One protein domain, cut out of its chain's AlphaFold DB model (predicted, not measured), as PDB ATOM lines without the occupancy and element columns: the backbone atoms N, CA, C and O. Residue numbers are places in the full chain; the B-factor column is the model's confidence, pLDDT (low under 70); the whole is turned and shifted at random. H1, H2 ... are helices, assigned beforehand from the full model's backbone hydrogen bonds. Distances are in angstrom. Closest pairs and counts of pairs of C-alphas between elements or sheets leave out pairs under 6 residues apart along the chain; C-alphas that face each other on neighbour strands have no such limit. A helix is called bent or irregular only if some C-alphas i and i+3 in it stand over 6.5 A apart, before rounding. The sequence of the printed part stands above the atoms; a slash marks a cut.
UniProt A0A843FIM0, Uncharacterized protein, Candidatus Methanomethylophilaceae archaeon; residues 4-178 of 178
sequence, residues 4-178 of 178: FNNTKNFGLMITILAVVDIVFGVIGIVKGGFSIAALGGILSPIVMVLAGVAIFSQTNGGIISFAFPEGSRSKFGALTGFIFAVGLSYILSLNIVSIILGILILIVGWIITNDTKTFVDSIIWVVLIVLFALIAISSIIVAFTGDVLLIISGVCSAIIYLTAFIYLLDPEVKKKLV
ATOM      1  N   PHE A   4      39.612  55.120 169.382       74.88
ATOM      2  CA  PHE A   4      40.486  54.091 168.796       74.88
ATOM      3  C   PHE A   4      39.734  52.851 168.296       74.88
ATOM      4  O   PHE A   4      40.295  52.049 167.567       74.88
ATOM      5  N   ASN A   5      38.472  52.669 168.688       78.50
ATOM      6  CA  ASN A   5      37.653  51.546 168.227       78.50
ATOM      7  C   ASN A   5      36.838  51.871 166.969       78.50
ATOM      8  O   ASN A   5      36.174  50.984 166.435       78.50
ATOM      9  N   ASN A   6      36.865  53.123 166.508       86.31
ATOM     10  CA  ASN A   6      36.060  53.588 165.392       86.31
ATOM     11  C   ASN A   6      36.877  53.615 164.090       86.31
ATOM     12  O   ASN A   6      37.786  54.431 163.923       86.31
ATOM     13  N   THR A   7      36.490  52.770 163.130       86.44
ATOM     14  CA  THR A   7      37.120  52.684 161.803       86.44
ATOM     15  C   THR A   7      37.075  54.002 161.041       86.44
ATOM     16  O   THR A   7      38.039  54.327 160.355       86.44
ATOM     17  N   LYS A   8      36.042  54.832 161.233       88.38
ATOM     18  CA  LYS A   8      35.989  56.159 160.608       88.38
ATOM     19  C   LYS A   8      37.094  57.066 161.128       88.38
ATOM     20  O   LYS A   8      37.806  57.665 160.331       88.38
ATOM     21  N   ASN A   9      37.281  57.130 162.444       89.31
ATOM     22  CA  ASN A   9      38.330  57.962 163.033       89.31
ATOM     23  C   ASN A   9      39.712  57.518 162.547       89.31
ATOM     24  O   ASN A   9      40.527  58.359 162.186       89.31
ATOM     25  N   PHE A  10      39.945  56.207 162.443       90.31
ATOM     26  CA  PHE A  10      41.171  55.664 161.864       90.31
ATOM     27  C   PHE A  10      41.411  56.153 160.424       90.31
ATOM     28  O   PHE A  10      42.470  56.705 160.129       90.31
ATOM     29  N   GLY A  11      40.408  56.035 159.545       88.75
ATOM     30  CA  GLY A  11      40.493  56.526 158.164       88.75
ATOM     31  C   GLY A  11      40.688  58.042 158.060       88.75
ATOM     32  O   GLY A  11      41.466  58.517 157.230       88.75
ATOM     33  N   LEU A  12      40.040  58.811 158.941       91.19
ATOM     34  CA  LEU A  12      40.204  60.262 159.014       91.19
ATOM     35  C   LEU A  12      41.649  60.638 159.357       91.19
ATOM     36  O   LEU A  12      42.231  61.482 158.684       91.19
ATOM     37  N   MET A  13      42.245  59.984 160.358       91.88
ATOM     38  CA  MET A  13      43.626  60.255 160.765       91.88
ATOM     39  C   MET A  13      44.625  59.915 159.657       91.88
ATOM     40  O   MET A  13      45.525  60.712 159.401       91.88
ATOM     41  N   ILE A  14      44.435  58.788 158.957       92.38
ATOM     42  CA  ILE A  14      45.242  58.426 157.776       92.38
ATOM     43  C   ILE A  14      45.151  59.523 156.712       92.38
ATOM     44  O   ILE A  14      46.166  59.934 156.156       92.38
ATOM     45  N   THR A  15      43.942  60.026 156.458       92.62
ATOM     46  CA  THR A  15      43.710  61.080 155.463       92.62
ATOM     47  C   THR A  15      44.417  62.376 155.856       92.62
ATOM     48  O   THR A  15      45.093  62.974 155.025       92.62
ATOM     49  N   ILE A  16      44.303  62.798 157.120       91.94
ATOM     50  CA  ILE A  16      44.966  64.008 157.629       91.94
ATOM     51  C   ILE A  16      46.485  63.876 157.505       91.94
ATOM     52  O   ILE A  16      47.121  64.776 156.961       91.94
ATOM     53  N   LEU A  17      47.058  62.755 157.958       92.50
ATOM     54  CA  LEU A  17      48.495  62.496 157.857       92.50
ATOM     55  C   LEU A  17      48.968  62.586 156.402       92.50
ATOM     56  O   LEU A  17      49.904  63.315 156.097       92.50
ATOM     57  N   ALA A  18      48.266  61.914 155.493       92.25
ATOM     58  CA  ALA A  18      48.631  61.895 154.087       92.25
ATOM     59  C   ALA A  18      48.548  63.287 153.431       92.25
ATOM     60  O   ALA A  18      49.397  63.644 152.619       92.25
ATOM     61  N   VAL A  19      47.564  64.113 153.807       92.12
ATOM     62  CA  VAL A  19      47.487  65.509 153.348       92.12
ATOM     63  C   VAL A  19      48.670  66.328 153.870       92.12
ATOM     64  O   VAL A  19      49.253  67.099 153.108       92.12
ATOM     65  N   VAL A  20      49.057  66.149 155.136       90.94
ATOM     66  CA  VAL A  20      50.246  66.804 155.709       90.94
ATOM     67  C   VAL A  20      51.512  66.390 154.952       90.94
ATOM     68  O   VAL A  20      52.321  67.250 154.601       90.94
ATOM     69  N   ASP A  21      51.652  65.111 154.611       88.81
ATOM     70  CA  ASP A  21      52.798  64.601 153.853       88.81
ATOM     71  C   ASP A  21      52.844  65.148 152.415       88.81
ATOM     72  O   ASP A  21      53.917  65.500 151.921       88.81
ATOM     73  N   ILE A  22      51.691  65.324 151.756       90.81
ATOM     74  CA  ILE A  22      51.614  66.019 150.457       90.81
ATOM     75  C   ILE A  22      52.133  67.454 150.591       90.81
ATOM     76  O   ILE A  22      52.914  67.906 149.751       90.81
ATOM     77  N   VAL A  23      51.736  68.177 151.645       89.94
ATOM     78  CA  VAL A  23      52.215  69.546 151.896       89.94
ATOM     79  C   VAL A  23      53.733  69.563 152.091       89.94
ATOM     80  O   VAL A  23      54.404  70.413 151.504       89.94
ATOM     81  N   PHE A  24      54.299  68.600 152.827       86.12
ATOM     82  CA  PHE A  24      55.752  68.438 152.942       86.12
ATOM     83  C   PHE A  24      56.423  68.210 151.585       86.12
ATOM     84  O   PHE A  24      57.416  68.876 151.278       86.12
ATOM     85  N   GLY A  25      55.867  67.325 150.752       83.94
ATOM     86  CA  GLY A  25      56.359  67.079 149.396       83.94
ATOM     87  C   GLY A  25      56.371  68.350 148.543       83.94
ATOM     88  O   GLY A  25      57.384  68.675 147.922       83.94
ATOM     89  N   VAL A  26      55.285  69.128 148.574       88.44
ATOM     90  CA  VAL A  26      55.170  70.399 147.838       88.44
ATOM     91  C   VAL A  26      56.179  71.435 148.339       88.44
ATOM     92  O   VAL A  26      56.879  72.039 147.528       88.44
ATOM     93  N   ILE A  27      56.309  71.624 149.658       87.12
ATOM     94  CA  ILE A  27      57.308  72.538 150.238       87.12
ATOM     95  C   ILE A  27      58.723  72.119 149.818       87.12
ATOM     96  O   ILE A  27      59.541  72.976 149.477       87.12
ATOM     97  N   GLY A  28      59.002  70.812 149.811       84.50
ATOM     98  CA  GLY A  28      60.265  70.249 149.342       84.50
ATOM     99  C   GLY A  28      60.573  70.622 147.892       84.50
ATOM    100  O   GLY A  28      61.679  71.077 147.611       84.50
ATOM    101  N   ILE A  29      59.588  70.527 146.990       87.38
ATOM    102  CA  ILE A  29      59.740  70.952 145.586       87.38
ATOM    103  C   ILE A  29      60.004  72.453 145.486       87.38
ATOM    104  O   ILE A  29      60.903  72.872 144.761       87.38
ATOM    105  N   VAL A  30      59.237  73.273 146.207       87.81
ATOM    106  CA  VAL A  30      59.370  74.737 146.142       87.81
ATOM    107  C   VAL A  30      60.751  75.191 146.623       87.81
ATOM    108  O   VAL A  30      61.326  76.109 146.045       87.81
ATOM    109  N   LYS A  31      61.300  74.550 147.662       86.50
ATOM    110  CA  LYS A  31      62.602  74.922 148.240       86.50
ATOM    111  C   LYS A  31      63.800  74.279 147.540       86.50
ATOM    112  O   LYS A  31      64.853  74.902 147.470       86.50
ATOM    113  N   GLY A  32      63.665  73.035 147.087       82.19
ATOM    114  CA  GLY A  32      64.770  72.214 146.577       82.19
ATOM    115  C   GLY A  32      64.742  71.957 145.069       82.19
ATOM    116  O   GLY A  32      65.686  71.377 144.540       82.19
ATOM    117  N   GLY A  33      63.685  72.382 144.375       84.19
ATOM    118  CA  GLY A  33      63.472  72.104 142.959       84.19
ATOM    119  C   GLY A  33      62.816  70.745 142.692       84.19
ATOM    120  O   GLY A  33      62.612  69.913 143.579       84.19
ATOM    121  N   PHE A  34      62.454  70.522 141.431       87.00
ATOM    122  CA  PHE A  34      61.794  69.294 140.997       87.00
ATOM    123  C   PHE A  34      62.792  68.136 140.859       87.00
ATOM    124  O   PHE A  34      63.823  68.266 140.202       87.00
ATOM    125  N   SER A  35      62.463  66.982 141.443       83.94
ATOM    126  CA  SER A  35      63.241  65.746 141.319       83.94
ATOM    127  C   SER A  35      62.337  64.513 141.384       83.94
ATOM    128  O   SER A  35      61.196  64.587 141.843       83.94
ATOM    129  N   ILE A  36      62.858  63.354 140.968       81.56
ATOM    130  CA  ILE A  36      62.150  62.065 141.066       81.56
ATOM    131  C   ILE A  36      61.810  61.731 142.527       81.56
ATOM    132  O   ILE A  36      60.714  61.255 142.811       81.56
ATOM    133  N   ALA A  37      62.710  62.042 143.464       78.31
ATOM    134  CA  ALA A  37      62.452  61.868 144.893       78.31
ATOM    135  C   ALA A  37      61.298  62.763 145.374       78.31
ATOM    136  O   ALA A  37      60.455  62.332 146.157       78.31
ATOM    137  N   ALA A  38      61.219  63.993 144.860       78.94
ATOM    138  CA  ALA A  38      60.144  64.913 145.201       78.94
ATOM    139  C   ALA A  38      58.787  64.493 144.598       78.94
ATOM    140  O   ALA A  38      57.760  64.634 145.256       78.94
ATOM    141  N   LEU A  39      58.780  63.897 143.396       81.88
ATOM    142  CA  LEU A  39      57.596  63.226 142.844       81.88
ATOM    143  C   LEU A  39      57.136  62.065 143.734       81.88
ATOM    144  O   LEU A  39      55.946  61.962 144.031       81.88
ATOM    145  N   GLY A  40      58.065  61.222 144.193       82.75
ATOM    146  CA  GLY A  40      57.760  60.120 145.108       82.75
ATOM    147  C   GLY A  40      57.145  60.599 146.428       82.75
ATOM    148  O   GLY A  40      56.190  59.996 146.917       82.75
ATOM    149  N   GLY A  41      57.617  61.736 146.950       80.81
ATOM    150  CA  GLY A  41      57.059  62.401 148.133       80.81
ATOM    151  C   GLY A  41      55.624  62.918 147.972       80.81
ATOM    152  O   GLY A  41      54.969  63.182 148.972       80.81
ATOM    153  N   ILE A  42      55.112  63.029 146.742       86.56
ATOM    154  CA  ILE A  42      53.714  63.396 146.460       86.56
ATOM    155  C   ILE A  42      52.881  62.155 146.131       86.56
ATOM    156  O   ILE A  42      51.777  61.993 146.649       86.56
ATOM    157  N   LEU A  43      53.398  61.262 145.283       86.75
ATOM    158  CA  LEU A  43      52.666  60.075 144.831       86.75
ATOM    159  C   LEU A  43      52.407  59.076 145.964       86.75
ATOM    160  O   LEU A  43      51.312  58.523 146.047       86.75
ATOM    161  N   SER A  44      53.388  58.874 146.846       87.75
ATOM    162  CA  SER A  44      53.273  57.980 148.004       87.75
ATOM    163  C   SER A  44      52.065  58.328 148.897       87.75
ATOM    164  O   SER A  44      51.181  57.479 149.065       87.75
ATOM    165  N   PRO A  45      51.928  59.569 149.406       90.62
ATOM    166  CA  PRO A  45      50.790  59.918 150.249       90.62
ATOM    167  C   PRO A  45      49.446  59.996 149.509       90.62
ATOM    168  O   PRO A  45      48.411  59.837 150.151       90.62
ATOM    169  N   ILE A  46      49.394  60.131 148.176       91.06
ATOM    170  CA  ILE A  46      48.113  60.057 147.439       91.06
ATOM    171  C   ILE A  46      47.419  58.704 147.658       91.06
ATOM    172  O   ILE A  46      46.207  58.664 147.877       91.06
ATOM    173  N   VAL A  47      48.162  57.593 147.661       90.12
ATOM    174  CA  VAL A  47      47.576  56.271 147.948       90.12
ATOM    175  C   VAL A  47      47.022  56.211 149.366       90.12
ATOM    176  O   VAL A  47      45.929  55.684 149.582       90.12
ATOM    177  N   MET A  48      47.734  56.807 150.322       90.62
ATOM    178  CA  MET A  48      47.288  56.897 151.708       90.62
ATOM    179  C   MET A  48      46.013  57.739 151.846       90.62
ATOM    180  O   MET A  48      45.113  57.337 152.580       90.62
ATOM    181  N   VAL A  49      45.864  58.836 151.089       92.00
ATOM    182  CA  VAL A  49      44.604  59.602 151.027       92.00
ATOM    183  C   VAL A  49      43.462  58.721 150.525       92.00
ATOM    184  O   VAL A  49      42.410  58.663 151.157       92.00
ATOM    185  N   LEU A  50      43.655  58.004 149.414       89.06
ATOM    186  CA  LEU A  50      42.611  57.150 148.842       89.06
ATOM    187  C   LEU A  50      42.183  56.044 149.815       89.06
ATOM    188  O   LEU A  50      40.989  55.791 149.978       89.06
ATOM    189  N   ALA A  51      43.145  55.425 150.498       88.94
ATOM    190  CA  ALA A  51      42.881  54.421 151.518       88.94
ATOM    191  C   ALA A  51      42.162  55.006 152.738       88.94
ATOM    192  O   ALA A  51      41.144  54.468 153.172       88.94
ATOM    193  N   GLY A  52      42.650  56.134 153.260       90.00
ATOM    194  CA  GLY A  52      42.055  56.835 154.393       90.00
ATOM    195  C   GLY A  52      40.608  57.243 154.119       90.00
ATOM    196  O   GLY A  52      39.730  56.973 154.938       90.00
ATOM    197  N   VAL A  53      40.330  57.790 152.932       89.56
ATOM    198  CA  VAL A  53      38.977  58.167 152.497       89.56
ATOM    199  C   VAL A  53      38.077  56.945 152.337       89.56
ATOM    200  O   VAL A  53      36.922  56.992 152.765       89.56
ATOM    201  N   ALA A  54      38.580  55.845 151.767       87.31
ATOM    202  CA  ALA A  54      37.812  54.607 151.635       87.31
ATOM    203  C   ALA A  54      37.432  54.022 153.005       87.31
ATOM    204  O   ALA A  54      36.296  53.573 153.187       87.31
ATOM    205  N   ILE A  55      38.357  54.082 153.972       88.25
ATOM    206  CA  ILE A  55      38.136  53.668 155.361       88.25
ATOM    207  C   ILE A  55      37.128  54.588 156.059       88.25
ATOM    208  O   ILE A  55      36.146  54.118 156.633       88.25
ATOM    209  N   PHE A  56      37.323  55.904 155.958       88.19
ATOM    210  CA  PHE A  56      36.452  56.906 156.571       88.19
ATOM    211  C   PHE A  56      35.012  56.831 156.047       88.19
ATOM    212  O   PHE A  56      34.048  56.834 156.818       88.19
ATOM    213  N   SER A  57      34.871  56.722 154.728       85.69
ATOM    214  CA  SER A  57      33.578  56.684 154.044       85.69
ATOM    215  C   SER A  57      32.901  55.318 154.144       85.69
ATOM    216  O   SER A  57      31.747  55.185 153.740       85.69
ATOM    217  N   GLN A  58      33.588  54.306 154.691       83.00
ATOM    218  CA  GLN A  58      33.073  52.941 154.817       83.00
ATOM    219  C   GLN A  58      32.594  52.355 153.474       83.00
ATOM    220  O   GLN A  58      31.604  51.612 153.403       83.00
ATOM    221  N   THR A  59      33.291  52.739 152.404       76.69
ATOM    222  CA  THR A  59      33.053  52.323 151.019       76.69
ATOM    223  C   THR A  59      34.030  51.232 150.611       76.69
ATOM    224  O   THR A  59      35.163  51.204 151.095       76.69
ATOM    225  N   ASN A  60      33.634  50.386 149.656       65.19
ATOM    226  CA  ASN A  60      34.509  49.367 149.078       65.19
ATOM    227  C   ASN A  60      35.592  50.009 148.186       65.19
ATOM    228  O   ASN A  60      35.479  50.085 146.969       65.19
ATOM    229  N   GLY A  61      36.639  50.507 148.840       59.31
ATOM    230  CA  GLY A  61      38.036  50.312 148.466       59.31
ATOM    231  C   GLY A  61      38.652  51.006 147.252       59.31
ATOM    232  O   GLY A  61      39.864  50.907 147.131       59.31
ATOM    233  N   GLY A  62      37.935  51.730 146.387       60.16
ATOM    234  CA  GLY A  62      38.572  52.511 145.304       60.16
ATOM    235  C   GLY A  62      39.669  51.740 144.530       60.16
ATOM    236  O   GLY A  62      39.464  50.591 144.149       60.16
ATOM    237  N   ILE A  63      40.850  52.348 144.339       63.03
ATOM    238  CA  ILE A  63      42.019  51.749 143.642       63.03
ATOM    239  C   ILE A  63      42.594  50.510 144.364       63.03
ATOM    240  O   ILE A  63      43.237  49.671 143.739       63.03
ATOM    241  N   ILE A  64      42.338  50.359 145.663       68.50
ATOM    242  CA  ILE A  64      42.846  49.260 146.498       68.50
ATOM    243  C   ILE A  64      41.718  48.330 146.960       68.50
ATOM    244  O   ILE A  64      41.771  47.753 148.040       68.50
ATOM    245  N   SER A  65      40.672  48.171 146.145       72.44
ATOM    246  CA  SER A  65      39.508  47.330 146.456       72.44
ATOM    247  C   SER A  65      39.873  45.882 146.785       72.44
ATOM    248  O   SER A  65      39.253  45.283 147.662       72.44
ATOM    249  N   PHE A  66      40.934  45.360 146.168       72.19
ATOM    250  CA  PHE A  66      41.496  44.040 146.457       72.19
ATOM    251  C   PHE A  66      42.010  43.885 147.903       72.19
ATOM    252  O   PHE A  66      42.100  42.767 148.396       72.19
ATOM    253  N   ALA A  67      42.322  44.987 148.593       71.81
ATOM    254  CA  ALA A  67      42.820  45.001 149.968       71.81
ATOM    255  C   ALA A  67      41.714  45.061 151.041       71.81
ATOM    256  O   ALA A  67      42.012  44.986 152.236       71.81
ATOM    257  N   PHE A  68      40.443  45.189 150.631       73.31
ATOM    258  CA  PHE A  68      39.270  45.254 151.515       73.31
ATOM    259  C   PHE A  68      38.324  44.052 151.324       73.31
ATOM    260  O   PHE A  68      37.145  44.257 151.021       73.31
ATOM    261  N   PRO A  69      38.782  42.800 151.513       66.44
ATOM    262  CA  PRO A  69      37.943  41.617 151.290       66.44
ATOM    263  C   PRO A  69      36.681  41.591 152.172       66.44
ATOM    264  O   PRO A  69      35.641  41.098 151.752       66.44
ATOM    265  N   GLU A  70      36.738  42.196 153.360       69.38
ATOM    266  CA  GLU A  70      35.610  42.285 154.302       69.38
ATOM    267  C   GLU A  70      34.935  43.662 154.335       69.38
ATOM    268  O   GLU A  70      34.076  43.941 155.174       69.38
ATOM    269  N   GLY A  71      35.331  44.538 153.411       70.06
ATOM    270  CA  GLY A  71      34.944  45.940 153.395       70.06
ATOM    271  C   GLY A  71      35.671  46.777 154.452       70.06
ATOM    272  O   GLY A  71      36.188  46.297 155.454       70.06
ATOM    273  N   SER A  72      35.680  48.089 154.252       76.31
ATOM    274  CA  SER A  72      36.313  49.064 155.153       76.31
ATOM    275  C   SER A  72      35.571  49.291 156.480       76.31
ATOM    276  O   SER A  72      35.984  50.106 157.307       76.31
ATOM    277  N   ARG A  73      34.447  48.595 156.681       75.88
ATOM    278  CA  ARG A  73      33.590  48.712 157.867       75.88
ATOM    279  C   ARG A  73      34.100  47.883 159.040       75.88
ATOM    280  O   ARG A  73      33.910  48.318 160.175       75.88
ATOM    281  N   SER A  74      34.729  46.736 158.774       85.06
ATOM    282  CA  SER A  74      35.302  45.878 159.814       85.06
ATOM    283  C   SER A  74      36.687  46.367 160.240       85.06
ATOM    284  O   SER A  74      37.401  47.022 159.474       85.06
ATOM    285  N   LYS A  75      37.088  46.050 161.478       86.69
ATOM    286  CA  LYS A  75      38.435  46.384 161.974       86.69
ATOM    287  C   LYS A  75      39.509  45.636 161.188       86.69
ATOM    288  O   LYS A  75      40.556  46.210 160.893       86.69
ATOM    289  N   PHE A  76      39.220  44.394 160.797       85.50
ATOM    290  CA  PHE A  76      40.103  43.588 159.962       85.50
ATOM    291  C   PHE A  76      40.289  44.199 158.571       85.50
ATOM    292  O   PHE A  76      41.420  44.448 158.173       85.50
ATOM    293  N   GLY A  77      39.202  44.545 157.874       83.88
ATOM    294  CA  GLY A  77      39.280  45.155 156.546       83.88
ATOM    295  C   GLY A  77      39.943  46.536 156.554       83.88
ATOM    296  O   GLY A  77      40.698  46.868 155.642       83.88
ATOM    297  N   ALA A  78      39.724  47.339 157.602       87.12
ATOM    298  CA  ALA A  78      40.437  48.605 157.779       87.12
ATOM    299  C   ALA A  78      41.946  48.395 158.001       87.12
ATOM    300  O   ALA A  78      42.756  49.135 157.440       87.12
ATOM    301  N   LEU A  79      42.326  47.382 158.786       87.56
ATOM    302  CA  LEU A  79      43.723  47.036 159.042       87.56
ATOM    303  C   LEU A  79      44.426  46.520 157.779       87.56
ATOM    304  O   LEU A  79      45.509  47.004 157.455       87.56
ATOM    305  N   THR A  80      43.822  45.581 157.047       86.31
ATOM    306  CA  THR A  80      44.403  45.061 155.799       86.31
ATOM    307  C   THR A  80      44.518  46.169 154.761       86.31
ATOM    308  O   THR A  80      45.593  46.363 154.198       86.31
ATOM    309  N   GLY A  81      43.466  46.975 154.581       87.00
ATOM    310  CA  GLY A  81      43.484  48.129 153.684       87.00
ATOM    311  C   GLY A  81      44.609  49.113 154.008       87.00
ATOM    312  O   GLY A  81      45.301  49.575 153.102       87.00
ATOM    313  N   PHE A  82      44.848  49.383 155.293       89.25
ATOM    314  CA  PHE A  82      45.972  50.205 155.739       89.25
ATOM    315  C   PHE A  82      47.333  49.575 155.405       89.25
ATOM    316  O   PHE A  82      48.182  50.253 154.834       89.25
ATOM    317  N   ILE A  83      47.540  48.285 155.690       87.94
ATOM    318  CA  ILE A  83      48.801  47.581 155.385       87.94
ATOM    319  C   ILE A  83      49.108  47.632 153.882       87.94
ATOM    320  O   ILE A  83      50.228  47.959 153.487       87.94
ATOM    321  N   PHE A  84      48.111  47.377 153.034       87.88
ATOM    322  CA  PHE A  84      48.267  47.460 151.581       87.88
ATOM    323  C   PHE A  84      48.549  48.884 151.097       87.88
ATOM    324  O   PHE A  84      49.401  49.074 150.227       87.88
ATOM    325  N   ALA A  85      47.871  49.884 151.665       88.81
ATOM    326  CA  ALA A  85      48.106  51.286 151.338       88.81
ATOM    327  C   ALA A  85      49.540  51.710 151.670       88.81
ATOM    328  O   ALA A  85      50.190  52.347 150.844       88.81
ATOM    329  N   VAL A  86      50.052  51.283 152.829       88.62
ATOM    330  CA  VAL A  86      51.451  51.475 153.216       88.62
ATOM    331  C   VAL A  86      52.372  50.758 152.223       88.62
ATOM    332  O   VAL A  86      53.266  51.376 151.663       88.62
ATOM    333  N   GLY A  87      52.141  49.481 151.912       86.75
ATOM    334  CA  GLY A  87      52.980  48.750 150.951       86.75
ATOM    335  C   GLY A  87      53.082  49.443 149.582       86.75
ATOM    336  O   GLY A  87      54.176  49.621 149.045       86.75
ATOM    337  N   LEU A  88      51.951  49.909 149.046       89.06
ATOM    338  CA  LEU A  88      51.893  50.670 147.796       89.06
ATOM    339  C   LEU A  88      52.568  52.044 147.903       89.06
ATOM    340  O   LEU A  88      53.272  52.441 146.974       89.06
ATOM    341  N   SER A  89      52.389  52.764 149.014       88.44
ATOM    342  CA  SER A  89      53.010  54.078 149.215       88.44
ATOM    343  C   SER A  89      54.540  53.975 149.214       88.44
ATOM    344  O   SER A  89      55.225  54.761 148.557       88.44
ATOM    345  N   TYR A  90      55.084  52.928 149.840       86.50
ATOM    346  CA  TYR A  90      56.513  52.624 149.834       86.50
ATOM    347  C   TYR A  90      57.050  52.341 148.422       86.50
ATOM    348  O   TYR A  90      58.121  52.839 148.071       86.50
ATOM    349  N   ILE A  91      56.299  51.633 147.572       87.12
ATOM    350  CA  ILE A  91      56.677  51.425 146.161       87.12
ATOM    351  C   ILE A  91      56.675  52.753 145.390       87.12
ATOM    352  O   ILE A  91      57.613  53.045 144.646       87.12
ATOM    353  N   LEU A  92      55.657  53.588 145.603       86.88
ATOM    354  CA  LEU A  92      55.504  54.878 144.921       86.88
ATOM    355  C   LEU A  92      56.436  55.982 145.428       86.88
ATOM    356  O   LEU A  92      56.499  57.043 144.815       86.88
ATOM    357  N   SER A  93      57.195  55.744 146.496       82.25
ATOM    358  CA  SER A  93      58.278  56.642 146.910       82.25
ATOM    359  C   SER A  93      59.469  56.642 145.933       82.25
ATOM    360  O   SER A  93      60.336  57.509 146.026       82.25
ATOM    361  N   LEU A  94      59.510  55.686 144.990       81.62
ATOM    362  CA  LEU A  94      60.513  55.558 143.921       81.62
ATOM    363  C   LEU A  94      61.968  55.408 144.411       81.62
ATOM    364  O   LEU A  94      62.911  55.628 143.654       81.62
ATOM    365  N   ASN A  95      62.164  54.988 145.662       83.44
ATOM    366  CA  ASN A  95      63.466  54.616 146.214       83.44
ATOM    367  C   ASN A  95      63.596  53.085 146.258       83.44
ATOM    368  O   ASN A  95      62.713  52.417 146.787       83.44
ATOM    369  N   ILE A  96      64.710  52.525 145.768       81.25
ATOM    370  CA  ILE A  96      64.967  51.069 145.721       81.25
ATOM    371  C   ILE A  96      64.729  50.396 147.080       81.25
ATOM    372  O   ILE A  96      64.054  49.370 147.147       81.25
ATOM    373  N   VAL A  97      65.232  50.983 148.171       84.06
ATOM    374  CA  VAL A  97      65.055  50.431 149.525       84.06
ATOM    375  C   VAL A  97      63.575  50.405 149.900       84.06
ATOM    376  O   VAL A  97      63.077  49.423 150.445       84.06
ATOM    377  N   SER A  98      62.854  51.474 149.572       83.25
ATOM    378  CA  SER A  98      61.428  51.586 149.869       83.25
ATOM    379  C   SER A  98      60.587  50.653 149.004       83.25
ATOM    380  O   SER A  98      59.651  50.057 149.513       83.25
ATOM    381  N   ILE A  99      60.955  50.431 147.743       83.56
ATOM    382  CA  ILE A  99      60.291  49.458 146.869       83.56
ATOM    383  C   ILE A  99      60.396  48.049 147.456       83.56
ATOM    384  O   ILE A  99      59.387  47.352 147.545       83.56
ATOM    385  N   ILE A 100      61.588  47.641 147.909       85.50
ATOM    386  CA  ILE A 100      61.792  46.327 148.536       85.50
ATOM    387  C   ILE A 100      60.912  46.187 149.784       85.50
ATOM    388  O   ILE A 100      60.201  45.192 149.927       85.50
ATOM    389  N   LEU A 101      60.913  47.195 150.664       85.50
ATOM    390  CA  LEU A 101      60.062  47.204 151.856       85.50
ATOM    391  C   LEU A 101      58.573  47.157 151.499       85.50
ATOM    392  O   LEU A 101      57.825  46.391 152.101       85.50
ATOM    393  N   GLY A 102      58.150  47.919 150.493       84.94
ATOM    394  CA  GLY A 102      56.771  47.941 150.023       84.94
ATOM    395  C   GLY A 102      56.310  46.574 149.522       84.94
ATOM    396  O   GLY A 102      55.248  46.108 149.921       84.94
ATOM    397  N   ILE A 103      57.140  45.878 148.739       86.50
ATOM    398  CA  ILE A 103      56.854  44.511 148.279       86.50
ATOM    399  C   ILE A 103      56.712  43.550 149.466       86.50
ATOM    400  O   ILE A 103      55.753  42.782 149.509       86.50
ATOM    401  N   LEU A 104      57.617  43.607 150.449       86.44
ATOM    402  CA  LEU A 104      57.528  42.762 151.646       86.44
ATOM    403  C   LEU A 104      56.230  43.012 152.427       86.44
ATOM    404  O   LEU A 104      55.567  42.061 152.833       86.44
ATOM    405  N   ILE A 105      55.829  44.275 152.587       86.31
ATOM    406  CA  ILE A 105      54.580  44.651 153.264       86.31
ATOM    407  C   ILE A 105      53.358  44.149 152.483       86.31
ATOM    408  O   ILE A 105      52.413  43.644 153.089       86.31
ATOM    409  N   LEU A 106      53.375  44.229 151.149       86.88
ATOM    410  CA  LEU A 106      52.300  43.688 150.311       86.88
ATOM    411  C   LEU A 106      52.194  42.166 150.415       86.88
ATOM    412  O   LEU A 106      51.083  41.646 150.471       86.88
ATOM    413  N   ILE A 107      53.323  41.454 150.485       85.19
ATOM    414  CA  ILE A 107      53.337  40.003 150.718       85.19
ATOM    415  C   ILE A 107      52.701  39.686 152.074       85.19
ATOM    416  O   ILE A 107      51.848  38.806 152.150       85.19
ATOM    417  N   VAL A 108      53.053  40.431 153.127       83.00
ATOM    418  CA  VAL A 108      52.436  40.275 154.454       83.00
ATOM    419  C   VAL A 108      50.926  40.511 154.390       83.00
ATOM    420  O   VAL A 108      50.162  39.680 154.874       83.00
ATOM    421  N   GLY A 109      50.480  41.596 153.750       81.62
ATOM    422  CA  GLY A 109      49.056  41.875 153.553       81.62
ATOM    423  C   GLY A 109      48.337  40.751 152.803       81.62
ATOM    424  O   GLY A 109      47.251  40.343 153.201       81.62
ATOM    425  N   TRP A 110      48.967  40.208 151.760       82.12
ATOM    426  CA  TRP A 110      48.418  39.118 150.955       82.12
ATOM    427  C   TRP A 110      48.287  37.807 151.739       82.12
ATOM    428  O   TRP A 110      47.248  37.152 151.646       82.12
ATOM    429  N   ILE A 111      49.293  37.447 152.544       80.62
ATOM    430  CA  ILE A 111      49.246  36.268 153.425       80.62
ATOM    431  C   ILE A 111      48.074  36.397 154.406       80.62
ATOM    432  O   ILE A 111      47.263  35.483 154.517       80.62
ATOM    433  N   ILE A 112      47.919  37.572 155.027       77.81
ATOM    434  CA  ILE A 112      46.835  37.856 155.977       77.81
ATOM    435  C   ILE A 112      45.449  37.704 155.334       77.81
ATOM    436  O   ILE A 112      44.513  37.241 155.979       77.81
ATOM    437  N   THR A 113      45.288  38.106 154.071       76.56
ATOM    438  CA  THR A 113      43.975  38.090 153.405       76.56
ATOM    439  C   THR A 113      43.534  36.726 152.877       76.56
ATOM    440  O   THR A 113      42.344  36.554 152.631       76.56
ATOM    441  N   ASN A 114      44.447  35.769 152.679       73.19
ATOM    442  CA  ASN A 114      44.126  34.495 152.018       73.19
ATOM    443  C   ASN A 114      43.789  33.337 152.970       73.19
ATOM    444  O   ASN A 114      43.679  32.203 152.511       73.19
ATOM    445  N   ASP A 115      43.600  33.609 154.266       63.97
ATOM    446  CA  ASP A 115      43.138  32.640 155.282       63.97
ATOM    447  C   ASP A 115      43.975  31.337 155.324       63.97
ATOM    448  O   ASP A 115      43.522  30.263 155.736       63.97
ATOM    449  N   THR A 116      45.229  31.414 154.868       58.84
ATOM    450  CA  THR A 116      46.156  30.286 154.813       58.84
ATOM    451  C   THR A 116      46.709  30.024 156.203       58.84
ATOM    452  O   THR A 116      47.846  30.392 156.463       58.84
ATOM    453  N   LYS A 117      45.921  29.381 157.076       57.22
ATOM    454  CA  LYS A 117      46.315  29.062 158.457       57.22
ATOM    455  C   LYS A 117      47.653  28.334 158.501       57.22
ATOM    456  O   LYS A 117      47.729  27.117 158.322       57.22
ATOM    457  N   THR A 118      48.714  29.082 158.755       60.53
ATOM    458  CA  THR A 118      50.077  28.571 158.830       60.53
ATOM    459  C   THR A 118      50.750  29.079 160.096       60.53
ATOM    460  O   THR A 118      50.400  30.116 160.651       60.53
ATOM    461  N   PHE A 119      51.781  28.366 160.554       60.62
ATOM    462  CA  PHE A 119      52.656  28.829 161.640       60.62
ATOM    463  C   PHE A 119      53.235  30.239 161.379       60.62
ATOM    464  O   PHE A 119      53.572  30.969 162.311       60.62
ATOM    465  N   VAL A 120      53.307  30.634 160.104       62.25
ATOM    466  CA  VAL A 120      53.769  31.945 159.645       62.25
ATOM    467  C   VAL A 120      52.822  33.072 160.087       62.25
ATOM    468  O   VAL A 120      53.317  34.136 160.452       62.25
ATOM    469  N   ASP A 121      51.509  32.845 160.174       68.50
ATOM    470  CA  ASP A 121      50.528  33.889 160.534       68.50
ATOM    471  C   ASP A 121      50.694  34.353 161.986       68.50
ATOM    472  O   ASP A 121      50.697  35.551 162.281       68.50
ATOM    473  N   SER A 122      50.960  33.406 162.891       73.31
ATOM    474  CA  SER A 122      51.253  33.705 164.297       73.31
ATOM    475  C   SER A 122      52.538  34.526 164.456       73.31
ATOM    476  O   SER A 122      52.588  35.438 165.281       73.31
ATOM    477  N   ILE A 123      53.571  34.245 163.653       80.00
ATOM    478  CA  ILE A 123      54.812  35.033 163.649       80.00
ATOM    479  C   ILE A 123      54.550  36.434 163.090       80.00
ATOM    480  O   ILE A 123      54.972  37.417 163.699       80.00
ATOM    481  N   ILE A 124      53.829  36.541 161.969       79.94
ATOM    482  CA  ILE A 124      53.463  37.821 161.350       79.94
ATOM    483  C   ILE A 124      52.700  38.699 162.345       79.94
ATOM    484  O   ILE A 124      53.021  39.878 162.490       79.94
ATOM    485  N   TRP A 125      51.741  38.133 163.079       82.94
ATOM    486  CA  TRP A 125      50.979  38.858 164.094       82.94
ATOM    487  C   TRP A 125      51.882  39.449 165.189       82.94
ATOM    488  O   TRP A 125      51.772  40.639 165.497       82.94
ATOM    489  N   VAL A 126      52.827  38.664 165.729       84.00
ATOM    490  CA  VAL A 126      53.794  39.153 166.731       84.00
ATOM    491  C   VAL A 126      54.681  40.258 166.150       84.00
ATOM    492  O   VAL A 126      54.892  41.284 166.799       84.00
ATOM    493  N   VAL A 127      55.177  40.082 164.923       85.50
ATOM    494  CA  VAL A 127      56.028  41.075 164.250       85.50
ATOM    495  C   VAL A 127      55.279  42.392 164.048       85.50
ATOM    496  O   VAL A 127      55.828  43.450 164.357       85.50
ATOM    497  N   LEU A 128      54.022  42.353 163.595       85.81
ATOM    498  CA  LEU A 128      53.209  43.555 163.390       85.81
ATOM    499  C   LEU A 128      52.920  44.292 164.702       85.81
ATOM    500  O   LEU A 128      52.988  45.519 164.735       85.81
ATOM    501  N   ILE A 129      52.660  43.564 165.792       87.12
ATOM    502  CA  ILE A 129      52.477  44.151 167.127       87.12
ATOM    503  C   ILE A 129      53.714  44.939 167.551       87.12
ATOM    504  O   ILE A 129      53.603  46.103 167.942       87.12
ATOM    505  N   VAL A 130      54.894  44.319 167.459       87.25
ATOM    506  CA  VAL A 130      56.156  44.965 167.844       87.25
ATOM    507  C   VAL A 130      56.430  46.169 166.945       87.25
ATOM    508  O   VAL A 130      56.772  47.243 167.437       87.25
ATOM    509  N   LEU A 131      56.227  46.016 165.638       88.50
ATOM    510  CA  LEU A 131      56.470  47.063 164.655       88.50
ATOM    511  C   LEU A 131      55.554  48.276 164.875       88.50
ATOM    512  O   LEU A 131      56.048  49.399 164.952       88.50
ATOM    513  N   PHE A 132      54.246  48.080 165.054       90.44
ATOM    514  CA  PHE A 132      53.322  49.188 165.317       90.44
ATOM    515  C   PHE A 132      53.597  49.878 166.653       90.44
ATOM    516  O   PHE A 132      53.530  51.105 166.718       90.44
ATOM    517  N   ALA A 133      53.972  49.134 167.697       88.00
ATOM    518  CA  ALA A 133      54.352  49.728 168.976       88.00
ATOM    519  C   ALA A 133      55.605  50.616 168.845       88.00
ATOM    520  O   ALA A 133      55.606  51.763 169.298       88.00
ATOM    521  N   LEU A 134      56.655  50.119 168.182       89.56
ATOM    522  CA  LEU A 134      57.893  50.870 167.956       89.56
ATOM    523  C   LEU A 134      57.659  52.131 167.116       89.56
ATOM    524  O   LEU A 134      58.181  53.199 167.448       89.56
ATOM    525  N   ILE A 135      56.856  52.038 166.051       90.25
ATOM    526  CA  ILE A 135      56.551  53.198 165.204       90.25
ATOM    527  C   ILE A 135      55.688  54.215 165.956       90.25
ATOM    528  O   ILE A 135      55.941  55.417 165.843       90.25
ATOM    529  N   ALA A 136      54.720  53.776 166.765       89.00
ATOM    530  CA  ALA A 136      53.921  54.681 167.587       89.00
ATOM    531  C   ALA A 136      54.802  55.495 168.548       89.00
ATOM    532  O   ALA A 136      54.689  56.719 168.594       89.00
ATOM    533  N   ILE A 137      55.737  54.840 169.249       90.31
ATOM    534  CA  ILE A 137      56.705  55.511 170.133       90.31
ATOM    535  C   ILE A 137      57.578  56.485 169.335       90.31
ATOM    536  O   ILE A 137      57.734  57.640 169.726       90.31
ATOM    537  N   SER A 138      58.106  56.047 168.192       88.81
ATOM    538  CA  SER A 138      58.958  56.885 167.339       88.81
ATOM    539  C   SER A 138      58.219  58.134 166.848       88.81
ATOM    540  O   SER A 138      58.777  59.228 166.837       88.81
ATOM    541  N   SER A 139      56.934  57.995 166.518       90.81
ATOM    542  CA  SER A 139      56.073  59.099 166.075       90.81
ATOM    543  C   SER A 139      55.813  60.116 167.191       90.81
ATOM    544  O   SER A 139      55.799  61.320 166.938       90.81
ATOM    545  N   ILE A 140      55.679  59.651 168.437       89.19
ATOM    546  CA  ILE A 140      55.579  60.527 169.611       89.19
ATOM    547  C   ILE A 140      56.870  61.335 169.775       89.19
ATOM    548  O   ILE A 140      56.798  62.539 169.987       89.19
ATOM    549  N   ILE A 141      58.045  60.712 169.619       89.69
ATOM    550  CA  ILE A 141      59.340  61.414 169.697       89.69
ATOM    551  C   ILE A 141      59.426  62.524 168.638       89.69
ATOM    552  O   ILE A 141      59.808  63.648 168.960       89.69
ATOM    553  N   VAL A 142      59.017  62.242 167.394       85.75
ATOM    554  CA  VAL A 142      58.977  63.240 166.307       85.75
ATOM    555  C   VAL A 142      58.077  64.424 166.664       85.75
ATOM    556  O   VAL A 142      58.432  65.571 166.385       85.75
ATOM    557  N   ALA A 143      56.960  64.184 167.352       86.06
ATOM    558  CA  ALA A 143      56.054  65.249 167.766       86.06
ATOM    559  C   ALA A 143      56.658  66.224 168.797       86.06
ATOM    560  O   ALA A 143      56.101  67.292 169.010       86.06
ATOM    561  N   PHE A 144      57.806  65.921 169.411       87.88
ATOM    562  CA  PHE A 144      58.498  66.834 170.332       87.88
ATOM    563  C   PHE A 144      59.638  67.635 169.679       87.88
ATOM    564  O   PHE A 144      60.397  68.304 170.374       87.88
ATOM    565  N   THR A 145      59.763  67.606 168.347       83.12
ATOM    566  CA  THR A 145      60.860  68.275 167.613       83.12
ATOM    567  C   THR A 145      60.640  69.771 167.338       83.12
ATOM    568  O   THR A 145      61.583  70.460 166.958       83.12
ATOM    569  N   GLY A 146      59.432  70.302 167.574       76.50
ATOM    570  CA  GLY A 146      59.152  71.747 167.611       76.50
ATOM    571  C   GLY A 146      58.622  72.397 166.322       76.50
ATOM    572  O   GLY A 146      58.162  73.535 166.385       76.50
ATOM    573  N   ASP A 147      58.615  71.708 165.177       86.44
ATOM    574  CA  ASP A 147      57.946  72.186 163.952       86.44
ATOM    575  C   ASP A 147      56.460  71.795 163.973       86.44
ATOM    576  O   ASP A 147      56.129  70.626 164.162       86.44
ATOM    577  N   VAL A 148      55.554  72.754 163.747       86.06
ATOM    578  CA  VAL A 148      54.095  72.541 163.763       86.06
ATOM    579  C   VAL A 148      53.658  71.409 162.829       86.06
ATOM    580  O   VAL A 148      52.817  70.596 163.213       86.06
ATOM    581  N   LEU A 149      54.229  71.311 161.627       83.88
ATOM    582  CA  LEU A 149      53.862  70.254 160.684       83.88
ATOM    583  C   LEU A 149      54.380  68.884 161.147       83.88
ATOM    584  O   LEU A 149      53.668  67.887 161.012       83.88
ATOM    585  N   LEU A 150      55.572  68.831 161.754       86.81
ATOM    586  CA  LEU A 150      56.115  67.597 162.339       86.81
ATOM    587  C   LEU A 150      55.343  67.170 163.590       86.81
ATOM    588  O   LEU A 150      55.137  65.978 163.796       86.81
ATOM    589  N   ILE A 151      54.862  68.125 164.389       88.88
ATOM    590  CA  ILE A 151      53.982  67.868 165.533       88.88
ATOM    591  C   ILE A 151      52.695  67.199 165.050       88.88
ATOM    592  O   ILE A 151      52.330  66.135 165.549       88.88
ATOM    593  N   ILE A 152      52.022  67.781 164.050       88.56
ATOM    594  CA  ILE A 152      50.770  67.232 163.514       88.56
ATOM    595  C   ILE A 152      51.007  65.844 162.907       88.56
ATOM    596  O   ILE A 152      50.265  64.913 163.227       88.56
ATOM    597  N   SER A 153      52.044  65.685 162.077       88.50
ATOM    598  CA  SER A 153      52.393  64.399 161.456       88.50
ATOM    599  C   SER A 153      52.718  63.333 162.512       88.50
ATOM    600  O   SER A 153      52.132  62.249 162.501       88.50
ATOM    601  N   GLY A 154      53.549  63.664 163.504       89.69
ATOM    602  CA  GLY A 154      53.922  62.763 164.594       89.69
ATOM    603  C   GLY A 154      52.727  62.317 165.439       89.69
ATOM    604  O   GLY A 154      52.568  61.125 165.703       89.69
ATOM    605  N   VAL A 155      51.827  63.237 165.801       90.25
ATOM    606  CA  VAL A 155      50.606  62.902 166.554       90.25
ATOM    607  C   VAL A 155      49.659  62.034 165.723       90.25
ATOM    608  O   VAL A 155      49.158  61.025 166.226       90.25
ATOM    609  N   CYS A 156      49.427  62.377 164.451       90.50
ATOM    610  CA  CYS A 156      48.552  61.592 163.581       90.50
ATOM    611  C   CYS A 156      49.097  60.179 163.375       90.50
ATOM    612  O   CYS A 156      48.361  59.209 163.552       90.50
ATOM    613  N   SER A 157      50.392  60.064 163.082       90.88
ATOM    614  CA  SER A 157      51.084  58.787 162.942       90.88
ATOM    615  C   SER A 157      50.979  57.960 164.226       90.88
ATOM    616  O   SER A 157      50.523  56.818 164.186       90.88
ATOM    617  N   ALA A 158      51.272  58.545 165.393       91.19
ATOM    618  CA  ALA A 158      51.152  57.845 166.673       91.19
ATOM    619  C   ALA A 158      49.742  57.275 166.893       91.19
ATOM    620  O   ALA A 158      49.593  56.112 167.265       91.19
ATOM    621  N   ILE A 159      48.701  58.061 166.612       91.56
ATOM    622  CA  ILE A 159      47.305  57.630 166.748       91.56
ATOM    623  C   ILE A 159      46.966  56.498 165.773       91.56
ATOM    624  O   ILE A 159      46.319  55.530 166.175       91.56
ATOM    625  N   ILE A 160      47.395  56.590 164.511       92.75
ATOM    626  CA  ILE A 160      47.174  55.552 163.493       92.75
ATOM    627  C   ILE A 160      47.815  54.239 163.945       92.75
ATOM    628  O   ILE A 160      47.131  53.220 164.017       92.75
ATOM    629  N   TYR A 161      49.092  54.255 164.327       91.38
ATOM    630  CA  TYR A 161      49.797  53.037 164.726       91.38
ATOM    631  C   TYR A 161      49.294  52.460 166.055       91.38
ATOM    632  O   TYR A 161      49.200  51.240 166.182       91.38
ATOM    633  N   LEU A 162      48.860  53.295 167.006       90.31
ATOM    634  CA  LEU A 162      48.155  52.828 168.207       90.31
ATOM    635  C   LEU A 162      46.804  52.188 167.868       90.31
ATOM    636  O   LEU A 162      46.446  51.165 168.445       90.31
ATOM    637  N   THR A 163      46.059  52.757 166.921       90.44
ATOM    638  CA  THR A 163      44.781  52.187 166.471       90.44
ATOM    639  C   THR A 163      44.993  50.844 165.772       90.44
ATOM    640  O   THR A 163      44.315  49.874 166.098       90.44
ATOM    641  N   ALA A 164      45.975  50.755 164.870       89.25
ATOM    642  CA  ALA A 164      46.334  49.516 164.184       89.25
ATOM    643  C   ALA A 164      46.802  48.432 165.173       89.25
ATOM    644  O   ALA A 164      46.414  47.271 165.056       89.25
ATOM    645  N   PHE A 165      47.566  48.822 166.199       89.31
ATOM    646  CA  PHE A 165      47.944  47.948 167.308       89.31
ATOM    647  C   PHE A 165      46.720  47.436 168.082       89.31
ATOM    648  O   PHE A 165      46.598  46.236 168.318       89.31
ATOM    649  N   ILE A 166      45.783  48.317 168.441       89.31
ATOM    650  CA  ILE A 166      44.546  47.926 169.135       89.31
ATOM    651  C   ILE A 166      43.711  46.984 168.260       89.31
ATOM    652  O   ILE A 166      43.163  46.012 168.773       89.31
ATOM    653  N   TYR A 167      43.651  47.216 166.947       89.75
ATOM    654  CA  TYR A 167      42.955  46.325 166.020       89.75
ATOM    655  C   TYR A 167      43.582  44.934 165.983       89.75
ATOM    656  O   TYR A 167      42.836  43.966 166.011       89.75
ATOM    657  N   LEU A 168      44.912  44.796 166.019       87.06
ATOM    658  CA  LEU A 168      45.568  43.479 166.106       87.06
ATOM    659  C   LEU A 168      45.207  42.694 167.374       87.06
ATOM    660  O   LEU A 168      45.252  41.462 167.366       87.06
ATOM    661  N   LEU A 169      44.879  43.391 168.463       87.31
ATOM    662  CA  LEU A 169      44.452  42.784 169.723       87.31
ATOM    663  C   LEU A 169      42.948  42.485 169.766       87.31
ATOM    664  O   LEU A 169      42.497  41.787 170.678       87.31
ATOM    665  N   ASP A 170      42.172  42.995 168.808       86.12
ATOM    666  CA  ASP A 170      40.734  42.766 168.755       86.12
ATOM    667  C   ASP A 170      40.433  41.276 168.497       86.12
ATOM    668  O   ASP A 170      41.040  40.677 167.603       86.12
ATOM    669  N   PRO A 171      39.499  40.647 169.238       82.31
ATOM    670  CA  PRO A 171      39.149  39.242 169.041       82.31
ATOM    671  C   PRO A 171      38.721  38.895 167.612       82.31
ATOM    672  O   PRO A 171      38.939  37.764 167.184       82.31
ATOM    673  N   GLU A 172      38.106  39.831 166.883       81.94
ATOM    674  CA  GLU A 172      37.710  39.647 165.484       81.94
ATOM    675  C   GLU A 172      38.931  39.456 164.577       81.94
ATOM    676  O   GLU A 172      38.965  38.543 163.754       81.94
ATOM    677  N   VAL A 173      39.944  40.302 164.760       82.19
ATOM    678  CA  VAL A 173      41.179  40.313 163.970       82.19
ATOM    679  C   VAL A 173      42.094  39.171 164.396       82.19
ATOM    680  O   VAL A 173      42.613  38.440 163.555       82.19
ATOM    681  N   LYS A 174      42.244  38.959 165.707       80.69
ATOM    682  CA  LYS A 174      43.102  37.911 166.260       80.69
ATOM    683  C   LYS A 174      42.686  36.519 165.786       80.69
ATOM    684  O   LYS A 174      43.559  35.749 165.433       80.69
ATOM    685  N   LYS A 175      41.383  36.215 165.720       78.94
ATOM    686  CA  LYS A 175      40.873  34.911 165.241       78.94
ATOM    687  C   LYS A 175      41.155  34.622 163.761       78.94
ATOM    688  O   LYS A 175      41.030  33.474 163.343       78.94
ATOM    689  N   LYS A 176      41.438  35.657 162.968       74.75
ATOM    690  CA  LYS A 176      41.796  35.538 161.546       74.75
ATOM    691  C   LYS A 176      43.300  35.433 161.335       74.75
ATOM    692  O   LYS A 176      43.734  34.897 160.329       74.75
ATOM    693  N   LEU A 177      44.080  35.947 162.283       69.12
ATOM    694  CA  LEU A 177      45.542  35.951 162.230       69.12
ATOM    695  C   LEU A 177      46.186  34.808 163.034       69.12
ATOM    696  O   LEU A 177      47.373  34.544 162.861       69.12
ATOM    697  N   VAL A 178      45.436  34.169 163.939       67.56
ATOM    698  CA  VAL A 178      45.878  33.104 164.859       67.56
ATOM    699  C   VAL A 178      44.781  32.053 164.987       67.56
ATOM    700  O   VAL A 178      45.092  30.853 164.819       67.56
TER     701      VAL A 178
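This is residues 4 to 178 of the 178 residues of an uncharacterized protein of Candidatus Methanomethylophilaceae archaeon (UniProt A0A843FIM0). Look first for a bowed row of four helices, H1, H2, H4 and H5, set side by side along the long axis and alternating in direction, with the hairpin of H6 and H7 slanting over one face of the row. H7 packs on H1, while H6 meets the row only near its own start, by the end of H5; short H3 sits on the other face of the row, over H2 and H4, and short H8 packs by the start of H4. The printed part has 175 residues with eight named helices, H1 to H8 in chain order, and no named strand: the class is all helix. It is compact, with a radius of gyration of the C-alphas of 15.8 A, and elongated, spanning 49 by 29 by 29 A.

Start at H1, residues 7 to 32, the longest helix. It forms a helical hairpin with H2, residues 36 to 56: they touch at a shallow tilt of 17 degrees, opposite ways, with C-alphas 11 and 52 closest at 4.1 A. H4, residues 75 to 92, is the hub, touching six helices; H1, H2 and H4 form an up-and-down bundle, each helix running against the one before. Find the closest C-alphas of H2 and H4 at Ser 44 and Ser 89, 4.1 A apart. H4 forms another hairpin with H5, residues 96 to 113, at a shallow tilt of 22 degrees; C-alphas 87 and 102 come closest, at 4.0 A. H6, residues 119 to 142, and H7, residues 148 to 169, form a third hairpin, closest at C-alphas 136 and 158, 4.3 A apart. Residues 10 to 21 of H1 touch H7 at a shallow tilt of 34.7 degrees, only just short of steep; C-alphas 17 and 153 are closest, at 5.6 A. H5 and H6 only just touch, with 3 pairs of C-alphas within 8 A, the closest being 112 and 121 at 7.1 A. H4 and H6 are apart. H3, residues 62 to 67, touches H4 at a steep tilt of 67 degrees, with C-alphas 67 and 81 closest at 4.9 A. H8, residues 171 to 177, touches H4 at residues 75 to 76 alone, with C-alphas 76 and 173 closest at 5.3 A. Every O i to N i+4 pair is within hydrogen-bond range in H1, H4, H5 and H7, against 14 of 17 in H2, 19 of 20 in H6, 2 of 3 in H8 and 0 of 2 in H3, where 2 of 3 O i to N i+3 pairs are.

Find C-alpha 7 at (37.120, 52.684, 161.803); from there H1 runs 37.1 A to C-alpha 32 at (64.770, 72.214, 146.577). H2 is 30.5 A long, H4 25.6 A, H5 25.8 A, H6 35.3 A and H7 31.8 A. H3 is irregular: C-alphas 63 and 66 are 8.2 A apart. H8 ends at C-alpha 177, (45.542, 35.951, 162.230).

The C-alphas farthest apart are those of Lys 31 and Lys 117, 49.7 A. The printed part has no cut, and no link is long. The mean pLDDT of the printed part is 83.7; look for values under 70 at residues 60 to 64, 69 to 70, 115 to 121 and 177 to 178.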